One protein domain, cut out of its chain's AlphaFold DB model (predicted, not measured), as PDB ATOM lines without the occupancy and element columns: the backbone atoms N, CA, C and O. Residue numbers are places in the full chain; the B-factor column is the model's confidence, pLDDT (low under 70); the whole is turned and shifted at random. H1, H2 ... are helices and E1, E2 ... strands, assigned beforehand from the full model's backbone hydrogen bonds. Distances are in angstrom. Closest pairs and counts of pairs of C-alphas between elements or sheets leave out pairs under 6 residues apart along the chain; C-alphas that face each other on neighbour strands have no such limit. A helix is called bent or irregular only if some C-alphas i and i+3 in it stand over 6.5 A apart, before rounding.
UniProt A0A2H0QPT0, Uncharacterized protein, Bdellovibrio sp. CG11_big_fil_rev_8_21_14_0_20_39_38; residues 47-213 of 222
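What this domain is: This is residues 47 to 213 of the 222 residues of an uncharacterized protein of Bdellovibrio sp. CG11_big_fil_rev_8_21_14_0_20_39_38 (UniProt A0A2H0QPT0). A small, twisted sheet of three strands has two helices, H1 and H3, side by side over one face, and its other face is bare. Beyond H3, H4 crosses it steeply and the long H7 crosses near its first end; H5 and H6 pack on the first half of H7, far from the sheet, and the little hairpin E4 and E5 sits by the last residues of H3. The printed part has 167 residues with seven named helices and five named strands, in the order H1 E1 E2 E3 H2 H3 E4 E5 H4 H5 H6 H7. The larger sheet, order E1 E3 E2, is mixed, E4 and E5 are antiparallel, and the class is mixed, helices and strands. The whole is compact, with a radius of gyration of the C-alphas of 16.1 A and spans of 45 by 34 by 31 A.

How they stand to each other: H1, residues 47 to 65, is on the sheet of E1, residues 70 to 76, E3, residues 92 to 98, and E2, residues 84 to 89, at a height over the sheet of 9.2 A. H1 is irregular, with C-alphas 59 and 62 7.2 A apart. E1 and E3 are parallel, with N 74 and O 95 at 2.8 A; E2 and E3 form an antiparallel hairpin, with N 94 and O 87 at 2.8 A. H2, residues 99 to 103, only grazes the sheet. H3, residues 109 to 124, lies on the same face as H1, over E3 and E2, in two layers, helices on one face of a sheet. Residues 48 to 56 of H1 touch H3 at a shallow tilt of 24 degrees, the same way; the closest C-alphas, Ile 52 and Ala 113, are 6.1 A apart. E4, residues 129 to 131, and E5, residues 137 to 141, form a hairpin, with N 130 and O 140 at 2.8 A. H4, residues 143 to 159, only just irregular with C-alphas 152 and 155 6.6 A apart, touches H3 at a steep tilt of 61 degrees, opposite ways; the closest C-alphas, Gly 121 and Ala 146, are 4.1 A apart. The hub is H7, residues 188 to 211, which touches H3, H4, H5, residues 164 to 168, and H6, residues 175 to 184. Its closest C-alpha to H3 is Ala 200, 3.9 A from that of Gly 111. Every O i to N i+4 pair is within hydrogen-bond range in H2, H5, H6 and H7, against 13 of 15 in H1, 11 of 12 in H3 and 11 of 13 in H4.

Where its parts are: H1 begins at C-alpha 47 (17.932, 42.691, -0.023) and spans 26.3 A from first to last C-alpha. H3 spans 21.8 A, H4 22.0 A, E1 18.8 A and E3 18.6 A. H7 spans 34.7 A and ends at C-alpha 211 (27.236, 19.769, 4.562).

The domain as a whole: The two C-alphas farthest apart, of Leu 134 and Ala 169, are 50.1 A apart. The printed part has no cut and no long link. Its mean pLDDT is 96.3, and no printed residue is under 70.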
ATOM      1  N   ALA A  47      17.888  41.473  -0.824       97.94
ATOM      2  CA  ALA A  47      17.932  42.691  -0.023       97.94
ATOM      3  C   ALA A  47      18.595  42.460   1.345       97.94
ATOM      4  O   ALA A  47      19.399  43.281   1.777       97.94
ATOM      5  N   GLU A  48      18.300  41.344   2.018       98.00
ATOM      6  CA  GLU A  48      18.951  40.988   3.286       98.00
ATOM      7  C   GLU A  48      20.434  40.662   3.094       98.00
ATOM      8  O   GLU A  48      21.258  41.135   3.873       98.00
ATOM      9  N   PHE A  49      20.774  39.912   2.043       98.56
ATOM     10  CA  PHE A  49      22.153  39.592   1.667       98.56
ATOM     11  C   PHE A  49      23.011  40.857   1.519       98.56
ATOM     12  O   PHE A  49      24.006  41.010   2.233       98.56
ATOM     13  N   SER A  50      22.584  41.792   0.665       98.44
ATOM     14  CA  SER A  50      23.308  43.045   0.433       98.44
ATOM     15  C   SER A  50      23.314  43.925   1.678       98.44
ATOM     16  O   SER A  50      24.358  44.441   2.067       98.44
ATOM     17  N   HIS A  51      22.185  44.036   2.385       98.19
ATOM     18  CA  HIS A  51      22.105  44.862   3.589       98.19
ATOM     19  C   HIS A  51      23.068  44.399   4.697       98.19
ATOM     20  O   HIS A  51      23.687  45.224   5.373       98.19
ATOM     21  N   ILE A  52      23.214  43.085   4.903       98.44
ATOM     22  CA  ILE A  52      24.149  42.537   5.895       98.44
ATOM     23  C   ILE A  52      25.597  42.832   5.486       98.44
ATOM     24  O   ILE A  52      26.383  43.285   6.323       98.44
ATOM     25  N   ILE A  53      25.940  42.632   4.211       98.69
ATOM     26  CA  ILE A  53      27.277  42.922   3.674       98.69
ATOM     27  C   ILE A  53      27.620  44.404   3.824       98.69
ATOM     28  O   ILE A  53      28.680  44.739   4.358       98.69
ATOM     29  N   GLU A  54      26.714  45.294   3.420       98.12
ATOM     30  CA  GLU A  54      26.889  46.740   3.540       98.12
ATOM     31  C   GLU A  54      27.127  47.158   4.988       98.12
ATOM     32  O   GLU A  54      28.016  47.961   5.261       98.12
ATOM     33  N   LYS A  55      26.389  46.584   5.939       96.44
ATOM     34  CA  LYS A  55      26.539  46.894   7.364       96.44
ATOM     35  C   LYS A  55      27.946  46.584   7.877       96.44
ATOM     36  O   LYS A  55      28.567  47.438   8.512       96.44
ATOM     37  N   VAL A  56      28.470  45.396   7.570       98.12
ATOM     38  CA  VAL A  56      29.832  44.996   7.966       98.12
ATOM     39  C   VAL A  56      30.873  45.853   7.242       98.12
ATOM     40  O   VAL A  56      31.782  46.398   7.875       98.12
ATOM     41  N   LYS A  57      30.717  46.029   5.926       98.12
ATOM     42  CA  LYS A  57      31.618  46.827   5.088       98.12
ATOM     43  C   LYS A  57      31.704  48.275   5.566       98.12
ATOM     44  O   LYS A  57      32.810  48.794   5.707       98.12
ATOM     45  N   ASN A  58      30.575  48.912   5.864       97.12
ATOM     46  CA  ASN A  58      30.520  50.303   6.319       97.12
ATOM     47  C   ASN A  58      31.288  50.501   7.628       97.12
ATOM     48  O   ASN A  58      32.032  51.469   7.756       97.12
ATOM     49  N   TYR A  59      31.171  49.562   8.571       97.06
ATOM     50  CA  TYR A  59      31.921  49.634   9.824       97.06
ATOM     51  C   TYR A  59      33.434  49.465   9.602       97.06
ATOM     52  O   TYR A  59      34.248  50.183  10.183       97.06
ATOM     53  N   TYR A  60      33.830  48.510   8.757       97.94
ATOM     54  CA  TYR A  60      35.225  48.082   8.651       97.94
ATOM     55  C   TYR A  60      36.046  48.753   7.550       97.94
ATOM     56  O   TYR A  60      37.268  48.596   7.549       97.94
ATOM     57  N   THR A  61      35.432  49.538   6.663       98.25
ATOM     58  CA  THR A  61      36.146  50.236   5.577       98.25
ATOM     59  C   THR A  61      37.283  51.100   6.127       98.25
ATOM     60  O   THR A  61      38.440  50.862   5.787       98.25
ATOM     61  N   ALA A  62      37.000  51.994   7.081       97.88
ATOM     62  CA  ALA A  62      38.024  52.856   7.681       97.88
ATOM     63  C   ALA A  62      39.113  52.063   8.433       97.88
ATOM     64  O   ALA A  62      40.283  52.448   8.466       97.88
ATOM     65  N   VAL A  63      38.751  50.920   9.027       97.81
ATOM     66  CA  VAL A  63      39.707  50.043   9.720       97.81
ATOM     67  C   VAL A  63      40.691  49.430   8.725       97.81
ATOM     68  O   VAL A  63      41.889  49.379   9.003       97.81
ATOM     69  N   VAL A  64      40.211  48.976   7.568       98.19
ATOM     70  CA  VAL A  64      41.050  48.408   6.504       98.19
ATOM     71  C   VAL A  64      41.905  49.494   5.841       98.19
ATOM     72  O   VAL A  64      43.106  49.290   5.672       98.19
ATOM     73  N   GLU A  65      41.344  50.678   5.591       98.19
ATOM     74  CA  GLU A  65      42.076  51.839   5.059       98.19
ATOM     75  C   GLU A  65      43.217  52.275   5.980       98.19
ATOM     76  O   GLU A  65      44.328  52.530   5.515       98.19
ATOM     77  N   SER A  66      43.007  52.252   7.301       97.69
ATOM     78  CA  SER A  66      44.067  52.551   8.278       97.69
ATOM     79  C   SER A  66      45.247  51.567   8.230       97.69
ATOM     80  O   SER A  66      46.322  51.856   8.754       97.69
ATOM     81  N   LYS A  67      45.064  50.402   7.594       95.69
ATOM     82  CA  LYS A  67      46.102  49.389   7.352       95.69
ATOM     83  C   LYS A  67      46.745  49.509   5.966       95.69
ATOM     84  O   LYS A  67      47.553  48.652   5.616       95.69
ATOM     85  N   GLY A  68      46.413  50.550   5.202       97.31
ATOM     86  CA  GLY A  68      46.958  50.795   3.868       97.31
ATOM     87  C   GLY A  68      46.352  49.912   2.776       97.31
ATOM     88  O   GLY A  68      46.993  49.717   1.748       97.31
ATOM     89  N   ALA A  69      45.154  49.364   2.999       97.88
ATOM     90  CA  ALA A  69      44.445  48.524   2.039       97.88
ATOM     91  C   ALA A  69      43.036  49.062   1.761       97.88
ATOM     92  O   ALA A  69      42.492  49.843   2.537       97.88
ATOM     93  N   LYS A  70      42.419  48.614   0.669       98.38
ATOM     94  CA  LYS A  70      41.018  48.905   0.336       98.38
ATOM     95  C   LYS A  70      40.150  47.686   0.635       98.38
ATOM     96  O   LYS A  70      40.466  46.589   0.184       98.38
ATOM     97  N   LEU A  71      39.047  47.865   1.363       98.50
ATOM     98  CA  LEU A  71      38.072  46.791   1.567       98.50
ATOM     99  C   LEU A  71      37.178  46.652   0.330       98.50
ATOM    100  O   LEU A  71      36.518  47.609  -0.078       98.50
ATOM    101  N   VAL A  72      37.126  45.451  -0.236       98.31
ATOM    102  CA  VAL A  72      36.218  45.098  -1.329       98.31
ATOM    103  C   VAL A  72      35.415  43.881  -0.896       98.31
ATOM    104  O   VAL A  72      35.978  42.839  -0.591       98.31
ATOM    105  N   VAL A  73      34.093  44.008  -0.863       98.19
ATOM    106  CA  VAL A  73      33.211  42.850  -0.677       98.19
ATOM    107  C   VAL A  73      32.512  42.602  -2.004       98.19
ATOM    108  O   VAL A  73      31.890  43.517  -2.542       98.19
ATOM    109  N   VAL A  74      32.697  41.406  -2.554       98.19
ATOM    110  CA  VAL A  74      32.133  40.972  -3.832       98.19
ATOM    111  C   VAL A  74      30.849  40.203  -3.554       98.19
ATOM    112  O   VAL A  74      30.848  39.179  -2.868       98.19
ATOM    113  N   GLU A  75      29.755  40.738  -4.080       98.31
ATOM    114  CA  GLU A  75      28.392  40.248  -3.904       98.31
ATOM    115  C   GLU A  75      27.995  39.350  -5.082       98.31
ATOM    116  O   GLU A  75      27.486  39.824  -6.095       98.31
ATOM    117  N   ASN A  76      28.219  38.041  -4.957       98.06
ATOM    118  CA  ASN A  76      27.898  37.063  -5.999       98.06
ATOM    119  C   ASN A  76      26.500  36.463  -5.775       98.06
ATOM    120  O   ASN A  76      26.356  35.255  -5.588       98.06
ATOM    121  N   TRP A  77      25.456  37.301  -5.746       97.94
ATOM    122  CA  TRP A  77      24.088  36.859  -5.431       97.94
ATOM    123  C   TRP A  77      23.566  35.769  -6.385       97.94
ATOM    124  O   TRP A  77      23.007  34.768  -5.929       97.94
ATOM    125  N   ASP A  78      23.759  35.931  -7.694       97.88
ATOM    126  CA  ASP A  78      23.248  34.979  -8.693       97.88
ATOM    127  C   ASP A  78      24.049  33.668  -8.737       97.88
ATOM    128  O   ASP A  78      23.583  32.660  -9.273       97.88
ATOM    129  N   ASP A  79      25.235  33.656  -8.130       97.81
ATOM    130  CA  ASP A  79      26.062  32.465  -8.021       97.81
ATOM    131  C   ASP A  79      25.518  31.544  -6.915       97.81
ATOM    132  O   ASP A  79      25.322  31.937  -5.757       97.81
ATOM    133  N   GLY A  80      25.206  30.307  -7.300       97.38
ATOM    134  CA  GLY A  80      24.607  29.303  -6.435       97.38
ATOM    135  C   GLY A  80      25.602  28.526  -5.586       97.38
ATOM    136  O   GLY A  80      25.159  27.668  -4.824       97.38
ATOM    137  N   THR A  81      26.904  28.801  -5.665       97.38
ATOM    138  CA  THR A  81      27.908  28.157  -4.816       97.38
ATOM    139  C   THR A  81      27.607  28.367  -3.327       97.38
ATOM    140  O   THR A  81      27.351  29.479  -2.861       97.38
ATOM    141  N   VAL A  82      27.662  27.285  -2.547       97.00
ATOM    142  CA  VAL A  82      27.561  27.331  -1.080       97.00
ATOM    143  C   VAL A  82      28.958  27.483  -0.486       97.00
ATOM    144  O   VAL A  82      29.580  26.518  -0.039       97.00
ATOM    145  N   ASN A  83      29.489  28.706  -0.552       97.44
ATOM    146  CA  ASN A  83      30.781  29.045   0.033       97.44
ATOM    147  C   ASN A  83      30.946  30.558   0.281       97.44
ATOM    148  O   ASN A  83      30.073  31.360  -0.054       97.44
ATOM    149  N   ALA A  84      32.078  30.926   0.870       97.75
ATOM    150  CA  ALA A  84      32.628  32.275   0.954       97.75
ATOM    151  C   ALA A  84      34.157  32.164   1.072       97.75
ATOM    152  O   ALA A  84      34.649  31.114   1.487       97.75
ATOM    153  N   PHE A  85      34.903  33.194   0.674       97.56
ATOM    154  CA  PHE A  85      36.359  33.206   0.863       97.56
ATOM    155  C   PHE A  85      36.941  34.618   0.979       97.56
ATOM    156  O   PHE A  85      36.351  35.604   0.519       97.56
ATOM    157  N   ALA A  86      38.156  34.693   1.522       96.94
ATOM    158  CA  ALA A  86      38.961  35.901   1.624       96.94
ATOM    159  C   ALA A  86      40.211  35.833   0.731       96.94
ATOM    160  O   ALA A  86      40.906  34.819   0.673       96.94
ATOM    161  N   LYS A  87      40.560  36.945   0.081       94.69
ATOM    162  CA  LYS A  87      41.758  37.066  -0.767       94.69
ATOM    163  C   LYS A  87      42.401  38.436  -0.588       94.69
ATOM    164  O   LYS A  87      41.710  39.437  -0.435       94.69
ATOM    165  N   GLN A  88      43.731  38.505  -0.618       94.94
ATOM    166  CA  GLN A  88      44.442  39.780  -0.767       94.94
ATOM    167  C   GLN A  88      45.052  39.876  -2.161       94.94
ATOM    168  O   GLN A  88      45.802  38.993  -2.571       94.94
ATOM    169  N   GLU A  89      44.749  40.952  -2.882       93.31
ATOM    170  CA  GLU A  89      45.253  41.182  -4.237       93.31
ATOM    171  C   GLU A  89      45.351  42.680  -4.519       93.31
ATOM    172  O   GLU A  89      44.432  43.427  -4.212       93.31
ATOM    173  N   ASN A  90      46.471  43.135  -5.092       93.38
ATOM    174  CA  ASN A  90      46.658  44.527  -5.533       93.38
ATOM    175  C   ASN A  90      46.338  45.604  -4.469       93.38
ATOM    176  O   ASN A  90      45.838  46.677  -4.795       93.38
ATOM    177  N   GLY A  91      46.633  45.329  -3.192       94.25
ATOM    178  CA  GLY A  91      46.329  46.246  -2.084       94.25
ATOM    179  C   GLY A  91      44.863  46.230  -1.633       94.25
ATOM    180  O   GLY A  91      44.467  47.039  -0.795       94.25
ATOM    181  N   GLU A  92      44.053  45.310  -2.150       98.00
ATOM    182  CA  GLU A  92      42.675  45.092  -1.729       98.00
ATOM    183  C   GLU A  92      42.577  43.908  -0.767       98.00
ATOM    184  O   GLU A  92      43.234  42.878  -0.938       98.00
ATOM    185  N   TYR A  93      41.743  44.064   0.256       98.06
ATOM    186  CA  TYR A  93      41.279  42.985   1.120       98.06
ATOM    187  C   TYR A  93      39.895  42.601   0.612       98.06
ATOM    188  O   TYR A  93      38.941  43.364   0.784       98.06
ATOM    189  N   GLN A  94      39.823  41.475  -0.090       98.25
ATOM    190  CA  GLN A  94      38.625  41.012  -0.767       98.25
ATOM    191  C   GLN A  94      37.910  39.948   0.059       98.25
ATOM    192  O   GLN A  94      38.524  38.965   0.467       98.25
ATOM    193  N   VAL A  95      36.602  40.113   0.225       98.38
ATOM    194  CA  VAL A  95      35.690  39.106   0.775       98.38
ATOM    195  C   VAL A  95      34.678  38.754  -0.306       98.38
ATOM    196  O   VAL A  95      33.996  39.639  -0.815       98.38
ATOM    197  N   HIS A  96      34.582  37.482  -0.678       98.44
ATOM    198  CA  HIS A  96      33.656  36.997  -1.700       98.44
ATOM    199  C   HIS A  96      32.519  36.236  -1.033       98.44
ATOM    200  O   HIS A  96      32.751  35.220  -0.381       98.44
ATOM    201  N   MET A  97      31.295  36.729  -1.210       98.56
ATOM    202  CA  MET A  97      30.087  36.142  -0.634       98.56
ATOM    203  C   MET A  97      29.198  35.611  -1.754       98.56
ATOM    204  O   MET A  97      28.825  36.364  -2.654       98.56
ATOM    205  N   PHE A  98      28.840  34.330  -1.693       98.44
ATOM    206  CA  PHE A  98      28.025  33.673  -2.715       98.44
ATOM    207  C   PHE A  98      26.566  33.560  -2.278       98.44
ATOM    208  O   PHE A  98      26.263  33.289  -1.112       98.44
ATOM    209  N   GLY A  99      25.641  33.748  -3.216       98.06
ATOM    210  CA  GLY A  99      24.215  33.676  -2.927       98.06
ATOM    211  C   GLY A  99      23.759  32.278  -2.514       98.06
ATOM    212  O   GLY A  99      22.841  32.154  -1.706       98.06
ATOM    213  N   GLY A 100      24.412  31.220  -3.005       97.88
ATOM    214  CA  GLY A 100      24.117  29.849  -2.593       97.88
ATOM    215  C   GLY A 100      24.240  29.651  -1.085       97.88
ATOM    216  O   GLY A 100      23.346  29.077  -0.465       97.88
ATOM    217  N   LEU A 101      25.295  30.204  -0.478       98.12
ATOM    218  CA  LEU A 101      25.479  30.214   0.973       98.12
ATOM    219  C   LEU A 101      24.313  30.915   1.680       98.12
ATOM    220  O   LEU A 101      23.748  30.373   2.626       98.12
ATOM    221  N   ALA A 102      23.928  32.100   1.207       97.94
ATOM    222  CA  ALA A 102      22.854  32.891   1.804       97.94
ATOM    223  C   ALA A 102      21.474  32.220   1.706       97.94
ATOM    224  O   ALA A 102      20.596  32.464   2.529       97.94
ATOM    225  N   ARG A 103      21.272  31.363   0.702       98.12
ATOM    226  CA  ARG A 103      20.017  30.638   0.484       98.12
ATOM    227  C   ARG A 103      19.960  29.285   1.191       98.12
ATOM    228  O   ARG A 103      18.904  28.660   1.172       98.12
ATOM    229  N   HIS A 104      21.052  28.828   1.807       97.50
ATOM    230  CA  HIS A 104      21.087  27.552   2.515       97.50
ATOM    231  C   HIS A 104      20.164  27.568   3.743       97.50
ATOM    232  O   HIS A 104      20.223  28.493   4.550       97.50
ATOM    233  N   GLU A 105      19.334  26.536   3.924       96.00
ATOM    234  CA  GLU A 105      18.236  26.505   4.917       96.00
ATOM    235  C   GLU A 105      18.678  26.695   6.381       96.00
ATOM    236  O   GLU A 105      17.912  27.154   7.225       96.00
ATOM    237  N   THR A 106      19.932  26.368   6.692       96.00
ATOM    238  CA  THR A 106      20.513  26.522   8.036       96.00
ATOM    239  C   THR A 106      21.134  27.900   8.289       96.00
ATOM    240  O   THR A 106      21.496  28.204   9.432       96.00
ATOM    241  N   VAL A 107      21.296  28.721   7.247       97.94
ATOM    242  CA  VAL A 107      21.936  30.039   7.317       97.94
ATOM    243  C   VAL A 107      20.895  31.091   7.683       97.94
ATOM    244  O   VAL A 107      19.941  31.329   6.954       97.94
ATOM    245  N   THR A 108      21.080  31.726   8.838       98.25
ATOM    246  CA  THR A 108      20.247  32.840   9.314       98.25
ATOM    247  C   THR A 108      20.902  34.184   8.979       98.25
ATOM    248  O   THR A 108      22.095  34.204   8.681       98.25
ATOM    249  N   PRO A 109      20.195  35.327   9.084       98.31
ATOM    250  CA  PRO A 109      20.813  36.646   8.915       98.31
ATOM    251  C   PRO A 109      22.051  36.868   9.800       98.31
ATOM    252  O   PRO A 109      23.091  37.314   9.319       98.31
ATOM    253  N   ASP A 110      21.976  36.493  11.081       98.50
ATOM    254  CA  ASP A 110      23.107  36.619  12.008       98.50
ATOM    255  C   ASP A 110      24.221  35.600  11.687       98.50
ATOM    256  O   ASP A 110      25.401  35.931  11.785       98.50
ATOM    257  N   GLY A 111      23.871  34.386  11.240       98.44
ATOM    258  CA  GLY A 111      24.840  33.390  10.766       98.44
ATOM    259  C   GLY A 111      25.575  33.834   9.501       98.44
ATOM    260  O   GLY A 111      26.791  33.695   9.408       98.44
ATOM    261  N   PHE A 112      24.866  34.444   8.553       98.75
ATOM    262  CA  PHE A 112      25.458  35.018   7.349       98.75
ATOM    263  C   PHE A 112      26.395  36.185   7.690       98.75
ATOM    264  O   PHE A 112      27.520  36.233   7.193       98.75
ATOM    265  N   ALA A 113      25.989  37.070   8.610       98.62
ATOM    266  CA  ALA A 113      26.856  38.128   9.128       98.62
ATOM    267  C   ALA A 113      28.137  37.563   9.767       98.62
ATOM    268  O   ALA A 113      29.215  38.129   9.576       98.62
ATOM    269  N   LEU A 114      28.041  36.433  10.484       98.75
ATOM    270  CA  LEU A 114      29.210  35.753  11.042       98.75
ATOM    271  C   LEU A 114      30.165  35.270   9.950       98.75
ATOM    272  O   LEU A 114      31.368  35.426  10.128       98.75
ATOM    273  N   VAL A 115      29.668  34.752   8.823       98.69
ATOM    274  CA  VAL A 115      30.542  34.340   7.710       98.69
ATOM    275  C   VAL A 115      31.262  35.542   7.097       98.69
ATOM    276  O   VAL A 115      32.479  35.499   6.953       98.69
ATOM    277  N   VAL A 116      30.572  36.660   6.839       98.69
ATOM    278  CA  VAL A 116      31.240  37.895   6.365       98.69
ATOM    279  C   VAL A 116      32.341  38.323   7.349       98.69
ATOM    280  O   VAL A 116      33.453  38.685   6.961       98.69
ATOM    281  N   CYS A 117      32.038  38.254   8.646       98.75
ATOM    282  CA  CYS A 117      32.972  38.561   9.718       98.75
ATOM    283  C   CYS A 117      34.136  37.560   9.837       98.75
ATOM    284  O   CYS A 117      35.232  37.974  10.207       98.75
ATOM    285  N   HIS A 118      33.920  36.280   9.534       98.56
ATOM    286  CA  HIS A 118      34.957  35.249   9.469       98.56
ATOM    287  C   HIS A 118      35.947  35.570   8.347       98.56
ATOM    288  O   HIS A 118      37.144  35.683   8.606       98.56
ATOM    289  N   GLU A 119      35.455  35.835   7.134       98.50
ATOM    290  CA  GLU A 119      36.322  36.158   5.994       98.50
ATOM    291  C   GLU A 119      37.139  37.425   6.253       98.50
ATOM    292  O   GLU A 119      38.355  37.478   6.046       98.50
ATOM    293  N   LEU A 120      36.505  38.446   6.831       98.38
ATOM    294  CA  LEU A 120      37.211  39.642   7.271       98.38
ATOM    295  C   LEU A 120      38.199  39.353   8.420       98.38
ATOM    296  O   LEU A 120      39.247  39.997   8.536       98.38
ATOM    297  N   GLY A 121      37.895  38.355   9.246       98.19
ATOM    298  CA  GLY A 121      38.756  37.814  10.288       98.19
ATOM    299  C   GLY A 121      40.060  37.238   9.749       98.19
ATOM    300  O   GLY A 121      41.087  37.412  10.401       98.19
ATOM    301  N   HIS A 122      40.101  36.678   8.538       97.88
ATOM    302  CA  HIS A 122      41.380  36.320   7.917       97.88
ATOM    303  C   HIS A 122      42.288  37.541   7.738       97.88
ATOM    304  O   HIS A 122      43.496  37.451   7.967       97.88
ATOM    305  N   HIS A 123      41.731  38.696   7.378       97.81
ATOM    306  CA  HIS A 123      42.501  39.925   7.182       97.81
ATOM    307  C   HIS A 123      42.872  40.622   8.499       97.81
ATOM    308  O   HIS A 123      43.975  41.161   8.637       97.81
ATOM    309  N   LEU A 124      41.945  40.655   9.461       97.88
ATOM    310  CA  LEU A 124      42.016  41.518  10.648       97.88
ATOM    311  C   LEU A 124      42.225  40.760  11.970       97.88
ATOM    312  O   LEU A 124      42.497  41.393  12.995       97.88
ATOM    313  N   GLY A 125      42.140  39.429  11.952       96.94
ATOM    314  CA  GLY A 125      42.158  38.550  13.123       96.94
ATOM    315  C   GLY A 125      43.467  38.556  13.902       96.94
ATOM    316  O   GLY A 125      43.459  38.401  15.123       96.94
ATOM    317  N   GLY A 126      44.589  38.795  13.224       95.69
ATOM    318  CA  GLY A 126      45.922  38.743  13.820       95.69
ATOM    319  C   GLY A 126      46.446  37.312  13.984       95.69
ATOM    320  O   GLY A 126      46.151  36.432  13.180       95.69
ATOM    321  N   ALA A 127      47.298  37.088  14.981       94.62
ATOM    322  CA  ALA A 127      47.838  35.761  15.272       94.62
ATOM    323  C   ALA A 127      46.816  34.890  16.035       94.62
ATOM    324  O   ALA A 127      46.040  35.453  16.805       94.62
ATOM    325  N   PRO A 128      46.863  33.549  15.899       95.06
ATOM    326  CA  PRO A 128      47.737  32.776  15.014       95.06
ATOM    327  C   PRO A 128      47.351  32.884  13.532       95.06
ATOM    328  O   PRO A 128      46.182  32.922  13.157       95.06
ATOM    329  N   LYS A 129      48.374  32.917  12.678       93.25
ATOM    330  CA  LYS A 129      48.233  33.013  11.223       93.25
ATOM    331  C   LYS A 129      48.514  31.679  10.547       93.25
ATOM    332  O   LYS A 129      49.247  30.851  11.098       93.25
ATOM    333  N   LYS A 130      47.965  31.489   9.348       89.75
ATOM    334  CA  LYS A 130      48.275  30.338   8.495       89.75
ATOM    335  C   LYS A 130      49.774  30.294   8.207       89.75
ATOM    336  O   LYS A 130      50.441  31.329   8.101       89.75
ATOM    337  N   LYS A 131      50.300  29.076   8.116       88.19
ATOM    338  CA  LYS A 131      51.685  28.796   7.739       88.19
ATOM    339  C   LYS A 131      51.682  27.978   6.459       88.19
ATOM    340  O   LYS A 131      50.806  27.138   6.285       88.19
ATOM    341  N   ASP A 132      52.640  28.229   5.575       83.25
ATOM    342  CA  ASP A 132      52.866  27.347   4.430       83.25
ATOM    343  C   ASP A 132      53.533  26.024   4.856       83.25
ATOM    344  O   ASP A 132      53.863  25.822   6.027       83.25
ATOM    345  N   PHE A 133      53.761  25.126   3.895       78.12
ATOM    346  CA  PHE A 133      54.436  23.843   4.127       78.12
ATOM    347  C   PHE A 133      55.852  23.988   4.719       78.12
ATOM    348  O   PHE A 133      56.316  23.104   5.434       78.12
ATOM    349  N   LEU A 134      56.531  25.112   4.463       83.81
ATOM    350  CA  LEU A 134      57.856  25.428   5.007       83.81
ATOM    351  C   LEU A 134      57.784  26.098   6.392       83.81
ATOM    352  O   LEU A 134      58.812  26.442   6.968       83.81
ATOM    353  N   GLY A 135      56.581  26.291   6.943       81.75
ATOM    354  CA  GLY A 135      56.356  26.933   8.234       81.75
ATOM    355  C   GLY A 135      56.374  28.465   8.198       81.75
ATOM    356  O   GLY A 135      56.285  29.092   9.258       81.75
ATOM    357  N   THR A 136      56.456  29.082   7.018       84.62
ATOM    358  CA  THR A 136      56.474  30.539   6.847       84.62
ATOM    359  C   THR A 136      55.116  31.117   7.206       84.62
ATOM    360  O   THR A 136      54.098  30.721   6.639       84.62
ATOM    361  N   VAL A 137      55.096  32.085   8.123       80.81
ATOM    362  CA  VAL A 137      53.876  32.804   8.511       80.81
ATOM    363  C   VAL A 137      53.352  33.626   7.337       80.81
ATOM    364  O   VAL A 137      54.111  34.309   6.649       80.81
ATOM    365  N   ARG A 138      52.042  33.572   7.118       88.00
ATOM    366  CA  ARG A 138      51.369  34.246   6.008       88.00
ATOM    367  C   ARG A 138      50.464  35.377   6.476       88.00
ATOM    368  O   ARG A 138      50.433  35.688   7.662       88.00
ATOM    369  N   TRP A 139      49.776  36.042   5.547       92.50
ATOM    370  CA  TRP A 139      48.942  37.204   5.864       92.50
ATOM    371  C   TRP A 139      47.694  36.819   6.668       92.50
ATOM    372  O   TRP A 139      47.382  37.521   7.635       92.50
ATOM    373  N   ALA A 140      47.054  35.701   6.301       94.50
ATOM    374  CA  ALA A 140      45.755  35.279   6.809       94.50
ATOM    375  C   ALA A 140      45.836  34.727   8.234       94.50
ATOM    376  O   ALA A 140      46.665  33.860   8.529       94.50
ATOM    377  N   SER A 141      44.943  35.181   9.112       96.19
ATOM    378  CA  SER A 141      44.620  34.465  10.351       96.19
ATOM    379  C   SER A 141      44.153  33.044  10.029       96.19
ATOM    380  O   SER A 141      43.553  32.814   8.981       96.19
ATOM    381  N   ASN A 142      44.465  32.070  10.884       94.44
ATOM    382  CA  ASN A 142      43.936  30.716  10.693       94.44
ATOM    383  C   ASN A 142      42.426  30.656  11.000       94.44
ATOM    384  O   ASN A 142      41.885  31.607  11.558       94.44
ATOM    385  N   GLU A 143      41.774  29.541  10.656       93.75
ATOM    386  CA  GLU A 143      40.320  29.347  10.817       93.75
ATOM    387  C   GLU A 143      39.827  29.700  12.223       93.75
ATOM    388  O   GLU A 143      38.996  30.583  12.389       93.75
ATOM    389  N   GLY A 144      40.420  29.092  13.258       94.88
ATOM    390  CA  GLY A 144      39.990  29.329  14.638       94.88
ATOM    391  C   GLY A 144      40.180  30.779  15.093       94.88
ATOM    392  O   GLY A 144      39.370  31.301  15.856       94.88
ATOM    393  N   GLN A 145      41.226  31.462  14.615       97.19
ATOM    394  CA  GLN A 145      41.427  32.880  14.906       97.19
ATOM    395  C   GLN A 145      40.450  33.775  14.135       97.19
ATOM    396  O   GLN A 145      40.018  34.795  14.676       97.19
ATOM    397  N   ALA A 146      40.104  33.414  12.897       97.62
ATOM    398  CA  ALA A 146      39.090  34.100  12.106       97.62
ATOM    399  C   ALA A 146      37.704  33.963  12.757       97.62
ATOM    400  O   ALA A 146      37.048  34.981  12.976       97.62
ATOM    401  N   ASP A 147      37.326  32.760  13.202       97.56
ATOM    402  CA  ASP A 147      36.094  32.498  13.961       97.56
ATOM    403  C   ASP A 147      36.043  33.292  15.265       97.56
ATOM    404  O   ASP A 147      35.056  33.974  15.562       97.56
ATOM    405  N   TYR A 148      37.128  33.243  16.046       97.62
ATOM    406  CA  TYR A 148      37.225  33.966  17.309       97.62
ATOM    407  C   TYR A 148      37.086  35.474  17.093       97.62
ATOM    408  O   TYR A 148      36.308  36.133  17.784       97.62
ATOM    409  N   TRP A 149      37.814  36.040  16.127       98.31
ATOM    410  CA  TRP A 149      37.745  37.467  15.829       98.31
ATOM    411  C   TRP A 149      36.376  37.871  15.271       98.31
ATOM    412  O   TRP A 149      35.822  38.889  15.698       98.31
ATOM    413  N   GLY A 150      35.817  37.073  14.361       98.31
ATOM    414  CA  GLY A 150      34.511  37.306  13.757       98.31
ATOM    415  C   GLY A 150      33.414  37.366  14.819       98.31
ATOM    416  O   GLY A 150      32.662  38.337  14.897       98.31
ATOM    417  N   THR A 151      33.415  36.393  15.725       96.56
ATOM    418  CA  THR A 151      32.448  36.282  16.822       96.56
ATOM    419  C   THR A 151      32.653  37.367  17.885       96.56
ATOM    420  O   THR A 151      31.724  38.087  18.250       96.56
ATOM    421  N   MET A 152      33.882  37.526  18.385       95.25
ATOM    422  CA  MET A 152      34.161  38.336  19.579       95.25
ATOM    423  C   MET A 152      34.464  39.803  19.293       95.25
ATOM    424  O   MET A 152      34.472  40.604  20.223       95.25
ATOM    425  N   LYS A 153      34.752  40.184  18.046       96.81
ATOM    426  CA  LYS A 153      35.039  41.580  17.687       96.81
ATOM    427  C   LYS A 153      34.114  42.073  16.594       96.81
ATOM    428  O   LYS A 153      33.440  43.074  16.808       96.81
ATOM    429  N   CYS A 154      34.054  41.370  15.467       98.50
ATOM    430  CA  CYS A 154      33.276  41.825  14.317       98.50
ATOM    431  C   CYS A 154      31.788  41.926  14.609       98.50
ATOM    432  O   CYS A 154      31.246  43.030  14.561       98.50
ATOM    433  N   LEU A 155      31.150  40.830  15.018       97.75
ATOM    434  CA  LEU A 155      29.727  40.858  15.343       97.75
ATOM    435  C   LEU A 155      29.417  41.819  16.487       97.75
ATOM    436  O   LEU A 155      28.476  42.595  16.380       97.75
ATOM    437  N   ARG A 156      30.233  41.844  17.549       95.75
ATOM    438  CA  ARG A 156      30.028  42.781  18.667       95.75
ATOM    439  C   ARG A 156      30.026  44.236  18.212       95.75
ATOM    440  O   ARG A 156      29.153  44.993  18.618       95.75
ATOM    441  N   ASN A 157      30.971  44.611  17.359       96.06
ATOM    442  CA  ASN A 157      31.066  45.960  16.822       96.06
ATOM    443  C   ASN A 157      29.880  46.288  15.909       96.06
ATOM    444  O   ASN A 157      29.201  47.290  16.116       96.06
ATOM    445  N   VAL A 158      29.593  45.409  14.950       96.12
ATOM    446  CA  VAL A 158      28.525  45.602  13.961       96.12
ATOM    447  C   VAL A 158      27.150  45.662  14.633       96.12
ATOM    448  O   VAL A 158      26.349  46.539  14.320       96.12
ATOM    449  N   PHE A 159      26.887  44.778  15.596       95.94
ATOM    450  CA  PHE A 159      25.599  44.690  16.285       95.94
ATOM    451  C   PHE A 159      25.438  45.717  17.408       95.94
ATOM    452  O   PHE A 159      24.308  46.023  17.777       95.94
ATOM    453  N   SER A 160      26.517  46.299  17.948       90.62
ATOM    454  CA  SER A 160      26.413  47.311  19.019       90.62
ATOM    455  C   SER A 160      25.697  48.602  18.605       90.62
ATOM    456  O   SER A 160      25.308  49.394  19.461       90.62
ATOM    457  N   HIS A 161      25.499  48.812  17.303       86.25
ATOM    458  CA  HIS A 161      24.752  49.941  16.750       86.25
ATOM    459  C   HIS A 161      23.290  49.603  16.419       86.25
ATOM    460  O   HIS A 161      22.586  50.418  15.825       86.25
ATOM    461  N   GLU A 162      22.823  48.413  16.797       92.25
ATOM    462  CA  GLU A 162      21.464  47.944  16.549       92.25
ATOM    463  C   GLU A 162      20.646  47.880  17.840       92.25
ATOM    464  O   GLU A 162      21.180  47.818  18.942       92.25
ATOM    465  N   ASN A 163      19.319  47.840  17.708       95.88
ATOM    466  CA  ASN A 163      18.451  47.536  18.840       95.88
ATOM    467  C   ASN A 163      18.400  46.012  19.052       95.88
ATOM    468  O   ASN A 163      17.469  45.340  18.589       95.88
ATOM    469  N   ASN A 164      19.416  45.461  19.724       97.12
ATOM    470  CA  ASN A 164      19.565  44.014  19.887       97.12
ATOM    471  C   ASN A 164      18.390  43.396  20.644       97.12
ATOM    472  O   ASN A 164      17.939  42.311  20.286       97.12
ATOM    473  N   THR A 165      17.845  44.090  21.646       97.31
ATOM    474  CA  THR A 165      16.683  43.594  22.399       97.31
ATOM    475  C   THR A 165      15.441  43.430  21.516       97.31
ATOM    476  O   THR A 165      14.768  42.400  21.592       97.31
ATOM    477  N   ALA A 166      15.164  44.388  20.624       97.56
ATOM    478  CA  ALA A 166      14.041  44.306  19.690       97.56
ATOM    479  C   ALA A 166      14.233  43.222  18.618       97.56
ATOM    480  O   ALA A 166      13.252  42.617  18.181       97.56
ATOM    481  N   ILE A 167      15.476  42.975  18.196       97.25
ATOM    482  CA  ILE A 167      15.813  41.896  17.257       97.25
ATOM    483  C   ILE A 167      15.619  40.540  17.941       97.25
ATOM    484  O   ILE A 167      14.848  39.714  17.455       97.25
ATOM    485  N   VAL A 168      16.222  40.341  19.116       97.44
ATOM    486  CA  VAL A 168      16.123  39.098  19.897       97.44
ATOM    487  C   VAL A 168      14.677  38.753  20.249       97.44
ATOM    488  O   VAL A 168      14.314  37.580  20.223       97.44
ATOM    489  N   ALA A 169      13.825  39.747  20.511       97.12
ATOM    490  CA  ALA A 169      12.401  39.529  20.771       97.12
ATOM    491  C   ALA A 169      11.649  38.860  19.602       97.12
ATOM    492  O   ALA A 169      10.595  38.265  19.820       97.12
ATOM    493  N   LYS A 170      12.179  38.946  18.376       96.69
ATOM    494  CA  LYS A 170      11.616  38.333  17.162       96.69
ATOM    495  C   LYS A 170      12.323  37.032  16.767       96.69
ATOM    496  O   LYS A 170      11.890  36.372  15.828       96.69
ATOM    497  N   MET A 171      13.405  36.672  17.453       96.25
ATOM    498  CA  MET A 171      14.197  35.482  17.159       96.25
ATOM    499  C   MET A 171      13.753  34.291  18.005       96.25
ATOM    500  O   MET A 171      13.432  34.414  19.190       96.25
ATOM    501  N   GLN A 172      13.849  33.098  17.424       95.44
ATOM    502  CA  GLN A 172      13.823  31.865  18.197       95.44
ATOM    503  C   GLN A 172      15.210  31.623  18.804       95.44
ATOM    504  O   GLN A 172      16.124  31.150  18.134       95.44
ATOM    505  N   ILE A 173      15.365  31.968  20.082       97.38
ATOM    506  CA  ILE A 173      16.605  31.735  20.834       97.38
ATOM    507  C   ILE A 173      16.535  30.383  21.538       97.38
ATOM    508  O   ILE A 173      15.529  30.068  22.178       97.38
ATOM    509  N   ASP A 174      17.622  29.622  21.447       96.88
ATOM    510  CA  ASP A 174      17.820  28.381  22.193       96.88
ATOM    511  C   ASP A 174      17.757  28.621  23.716       96.88
ATOM    512  O   ASP A 174      18.221  29.653  24.212       96.88
ATOM    513  N   ALA A 175      17.141  27.699  24.459       96.31
ATOM    514  CA  ALA A 175      16.898  27.870  25.889       96.31
ATOM    515  C   ALA A 175      18.205  27.952  26.689       96.31
ATOM    516  O   ALA A 175      18.332  28.845  27.530       96.31
ATOM    517  N   ASP A 176      19.183  27.107  26.362       97.06
ATOM    518  CA  ASP A 176      20.459  27.046  27.075       97.06
ATOM    519  C   ASP A 176      21.278  28.301  26.769       97.06
ATOM    520  O   ASP A 176      21.746  28.986  27.676       97.06
ATOM    521  N   ALA A 177      21.340  28.710  25.495       96.94
ATOM    522  CA  ALA A 177      21.987  29.968  25.116       96.94
ATOM    523  C   ALA A 177      21.351  31.169  25.834       96.94
ATOM    524  O   ALA A 177      22.048  32.064  26.316       96.94
ATOM    525  N   ARG A 178      20.017  31.199  25.941       97.19
ATOM    526  CA  ARG A 178      19.306  32.256  26.669       97.19
ATOM    527  C   ARG A 178      19.652  32.242  28.156       97.19
ATOM    528  O   ARG A 178      19.836  33.318  28.725       97.19
ATOM    529  N   GLN A 179      19.684  31.069  28.778       97.44
ATOM    530  CA  GLN A 179      20.018  30.909  30.188       97.44
ATOM    531  C   GLN A 179      21.444  31.391  30.466       97.44
ATOM    532  O   GLN A 179      21.629  32.277  31.300       97.44
ATOM    533  N   GLU A 180      22.423  30.897  29.711       97.31
ATOM    534  CA  GLU A 180      23.835  31.233  29.899       97.31
ATOM    535  C   GLU A 180      24.118  32.714  29.642       97.31
ATOM    536  O   GLU A 180      24.808  33.367  30.428       97.31
ATOM    537  N   CYS A 181      23.514  33.307  28.606       97.31
ATOM    538  CA  CYS A 181      23.654  34.741  28.358       97.31
ATOM    539  C   CYS A 181      23.087  35.585  29.511       97.31
ATOM    540  O   CYS A 181      23.700  36.584  29.890       97.31
ATOM    541  N   LYS A 182      21.948  35.187  30.097       97.69
ATOM    542  CA  LYS A 182      21.354  35.868  31.263       97.69
ATOM    543  C   LYS A 182      22.166  35.685  32.541       97.69
ATOM    544  O   LYS A 182      22.194  36.598  33.359       97.69
ATOM    545  N   ALA A 183      22.792  34.525  32.719       97.56
ATOM    546  CA  ALA A 183      23.657  34.249  33.860       97.56
ATOM    547  C   ALA A 183      24.990  35.010  33.766       97.56
ATOM    548  O   ALA A 183      25.518  35.460  34.780       97.56
ATOM    549  N   THR A 184      25.511  35.184  32.548       97.19
ATOM    550  CA  THR A 184      26.818  35.807  32.298       97.19
ATOM    551  C   THR A 184      26.762  37.334  32.322       97.19
ATOM    552  O   THR A 184      27.668  37.972  32.856       97.19
ATOM    553  N   PHE A 185      25.720  37.943  31.743       97.19
ATOM    554  CA  PHE A 185      25.649  39.393  31.545       97.19
ATOM    555  C   PHE A 185      24.511  40.027  32.339       97.19
ATOM    556  O   PHE A 185      23.381  39.544  32.323       97.19
ATOM    557  N   SER A 186      24.778  41.159  32.992       95.56
ATOM    558  CA  SER A 186      23.756  41.890  33.758       95.56
ATOM    559  C   SER A 186      22.931  42.851  32.898       95.56
ATOM    560  O   SER A 186      21.758  43.077  33.186       95.56
ATOM    561  N   SER A 187      23.525  43.420  31.845       96.62
ATOM    562  CA  SER A 187      22.836  44.335  30.932       96.62
ATOM    563  C   SER A 187      21.938  43.568  29.965       96.62
ATOM    564  O   SER A 187      22.383  42.620  29.321       96.62
ATOM    565  N   THR A 188      20.691  44.014  29.794       95.94
ATOM    566  CA  THR A 188      19.768  43.454  28.793       95.94
ATOM    567  C   THR A 188      20.323  43.557  27.373       95.94
ATOM    568  O   THR A 188      20.092  42.666  26.557       95.94
ATOM    569  N   GLU A 189      21.090  44.607  27.090       95.50
ATOM    570  CA  GLU A 189      21.728  44.812  25.794       95.50
ATOM    571  C   GLU A 189      22.865  43.808  25.563       95.50
ATOM    572  O   GLU A 189      22.951  43.188  24.505       95.50
ATOM    573  N   GLU A 190      23.697  43.565  26.578       95.88
ATOM    574  CA  GLU A 190      24.776  42.573  26.491       95.88
ATOM    575  C   GLU A 190      24.238  41.141  26.437       95.88
ATOM    576  O   GLU A 190      24.764  40.313  25.691       95.88
ATOM    577  N   GLN A 191      23.156  40.857  27.168       97.75
ATOM    578  CA  GLN A 191      22.427  39.595  27.066       97.75
ATOM    579  C   GLN A 191      21.908  39.380  25.641       97.75
ATOM    580  O   GLN A 191      22.080  38.296  25.087       97.75
ATOM    581  N   ALA A 192      21.299  40.402  25.031       98.00
ATOM    582  CA  ALA A 192      20.786  40.313  23.670       98.00
ATOM    583  C   ALA A 192      21.915  40.121  22.644       98.00
ATOM    584  O   ALA A 192      21.813  39.259  21.772       98.00
ATOM    585  N   LEU A 193      23.025  40.848  22.792       97.12
ATOM    586  CA  LEU A 193      24.206  40.684  21.947       97.12
ATOM    587  C   LEU A 193      24.809  39.276  22.067       97.12
ATOM    588  O   LEU A 193      25.169  38.669  21.056       97.12
ATOM    589  N   CYS A 194      24.884  38.740  23.289       97.38
ATOM    590  CA  CYS A 194      25.293  37.362  23.549       97.38
ATOM    591  C   CYS A 194      24.369  36.371  22.834       97.38
ATOM    592  O   CYS A 194      24.851  35.518  22.096       97.38
ATOM    593  N   MET A 195      23.046  36.525  22.963       98.12
ATOM    594  CA  MET A 195      22.079  35.631  22.317       98.12
ATOM    595  C   MET A 195      22.211  35.654  20.791       98.12
ATOM    596  O   MET A 195      22.256  34.591  20.178       98.12
ATOM    597  N   ARG A 196      22.332  36.835  20.175       98.12
ATOM    598  CA  ARG A 196      22.538  36.961  18.722       98.12
ATOM    599  C   ARG A 196      23.815  36.279  18.257       98.12
ATOM    600  O   ARG A 196      23.785  35.467  17.339       98.12
ATOM    601  N   THR A 197      24.920  36.552  18.942       97.62
ATOM    602  CA  THR A 197      26.232  35.980  18.617       97.62
ATOM    603  C   THR A 197      26.230  34.453  18.770       97.62
ATOM    604  O   THR A 197      26.727  33.742  17.898       97.62
ATOM    605  N   SER A 198      25.603  33.928  19.826       97.50
ATOM    606  CA  SER A 198      25.430  32.485  20.028       97.50
ATOM    607  C   SER A 198      24.600  31.853  18.911       97.50
ATOM    608  O   SER A 198      24.995  30.837  18.339       97.50
ATOM    609  N   MET A 199      23.473  32.464  18.536       98.19
ATOM    610  CA  MET A 199      22.629  31.943  17.456       98.19
ATOM    611  C   MET A 199      23.299  32.037  16.077       98.19
ATOM    612  O   MET A 199      23.086  31.151  15.247       98.19
ATOM    613  N   ALA A 200      24.156  33.037  15.847       98.25
ATOM    614  CA  ALA A 200      25.008  33.120  14.662       98.25
ATOM    615  C   ALA A 200      25.963  31.918  14.576       98.25
ATOM    616  O   ALA A 200      26.009  31.226  13.558       98.25
ATOM    617  N   GLY A 201      26.656  31.615  15.679       97.69
ATOM    618  CA  GLY A 201      27.537  30.449  15.786       97.69
ATOM    619  C   GLY A 201      26.791  29.128  15.590       97.69
ATOM    620  O   GLY A 201      27.260  28.260  14.857       97.69
ATOM    621  N   LYS A 202      25.586  28.991  16.165       97.81
ATOM    622  CA  LYS A 202      24.726  27.817  15.947       97.81
ATOM    623  C   LYS A 202      24.343  27.660  14.474       97.81
ATOM    624  O   LYS A 202      24.365  26.546  13.969       97.81
ATOM    625  N   SER A 203      24.016  28.750  13.778       98.06
ATOM    626  CA  SER A 203      23.695  28.724  12.345       98.06
ATOM    627  C   SER A 203      24.879  28.243  11.497       98.06
ATOM    628  O   SER A 203      24.707  27.340  10.678       98.06
ATOM    629  N   LEU A 204      26.088  28.756  11.756       97.31
ATOM    630  CA  LEU A 204      27.308  28.308  11.075       97.31
ATOM    631  C   LEU A 204      27.629  26.835  11.376       97.31
ATOM    632  O   LEU A 204      27.909  26.053  10.470       97.31
ATOM    633  N   ALA A 205      27.516  26.416  12.637       96.81
ATOM    634  CA  ALA A 205      27.697  25.017  13.010       96.81
ATOM    635  C   ALA A 205      26.663  24.101  12.329       96.81
ATOM    636  O   ALA A 205      27.021  23.020  11.864       96.81
ATOM    637  N   SER A 206      25.400  24.528  12.223       97.38
ATOM    638  CA  SER A 206      24.346  23.789  11.518       97.38
ATOM    639  C   SER A 206      24.613  23.677  10.019       97.38
ATOM    640  O   SER A 206      24.341  22.632   9.435       97.38
ATOM    641  N   LEU A 207      25.179  24.715   9.391       96.12
ATOM    642  CA  LEU A 207      25.657  24.646   8.009       96.12
ATOM    643  C   LEU A 207      26.723  23.555   7.850       96.12
ATOM    644  O   LEU A 207      26.561  22.664   7.022       96.12
ATOM    645  N   PHE A 208      27.769  23.559   8.680       95.12
ATOM    646  CA  PHE A 208      28.806  22.522   8.618       95.12
ATOM    647  C   PHE A 208      28.263  21.119   8.904       95.12
ATOM    648  O   PHE A 208      28.689  20.151   8.277       95.12
ATOM    649  N   ASN A 209      27.321  21.000   9.837       95.56
ATOM    650  CA  ASN A 209      26.653  19.746  10.166       95.56
ATOM    651  C   ASN A 209      25.872  19.183   8.968       95.56
ATOM    652  O   ASN A 209      26.047  18.013   8.627       95.56
ATOM    653  N   SER A 210      25.093  20.043   8.304       94.25
ATOM    654  CA  SER A 210      24.332  19.714   7.097       94.25
ATOM    655  C   SER A 210      25.255  19.283   5.953       94.25
ATOM    656  O   SER A 210      25.089  18.197   5.405       94.25
ATOM    657  N   LEU A 211      26.310  20.051   5.668       92.50
ATOM    658  CA  LEU A 211      27.236  19.769   4.562       92.50
ATOM    659  C   LEU A 211      28.074  18.502   4.779       92.50
ATOM    660  O   LEU A 211      28.473  17.847   3.819       92.50
ATOM    661  N   ARG A 212      28.305  18.120   6.039       92.38
ATOM    662  CA  ARG A 212      28.967  16.862   6.412       92.38
ATOM    663  C   ARG A 212      27.998  15.683   6.554       92.38
ATOM    664  O   ARG A 212      28.444  14.594   6.911       92.38
ATOM    665  N   ASN A 213      26.704  15.875   6.282       92.00
ATOM    666  CA  ASN A 213      25.648  14.869   6.439       92.00
ATOM    667  C   ASN A 213      25.665  14.192   7.821       92.00
ATOM    668  O   ASN A 213      25.522  12.971   7.943       92.00
TER     669      ASN A 213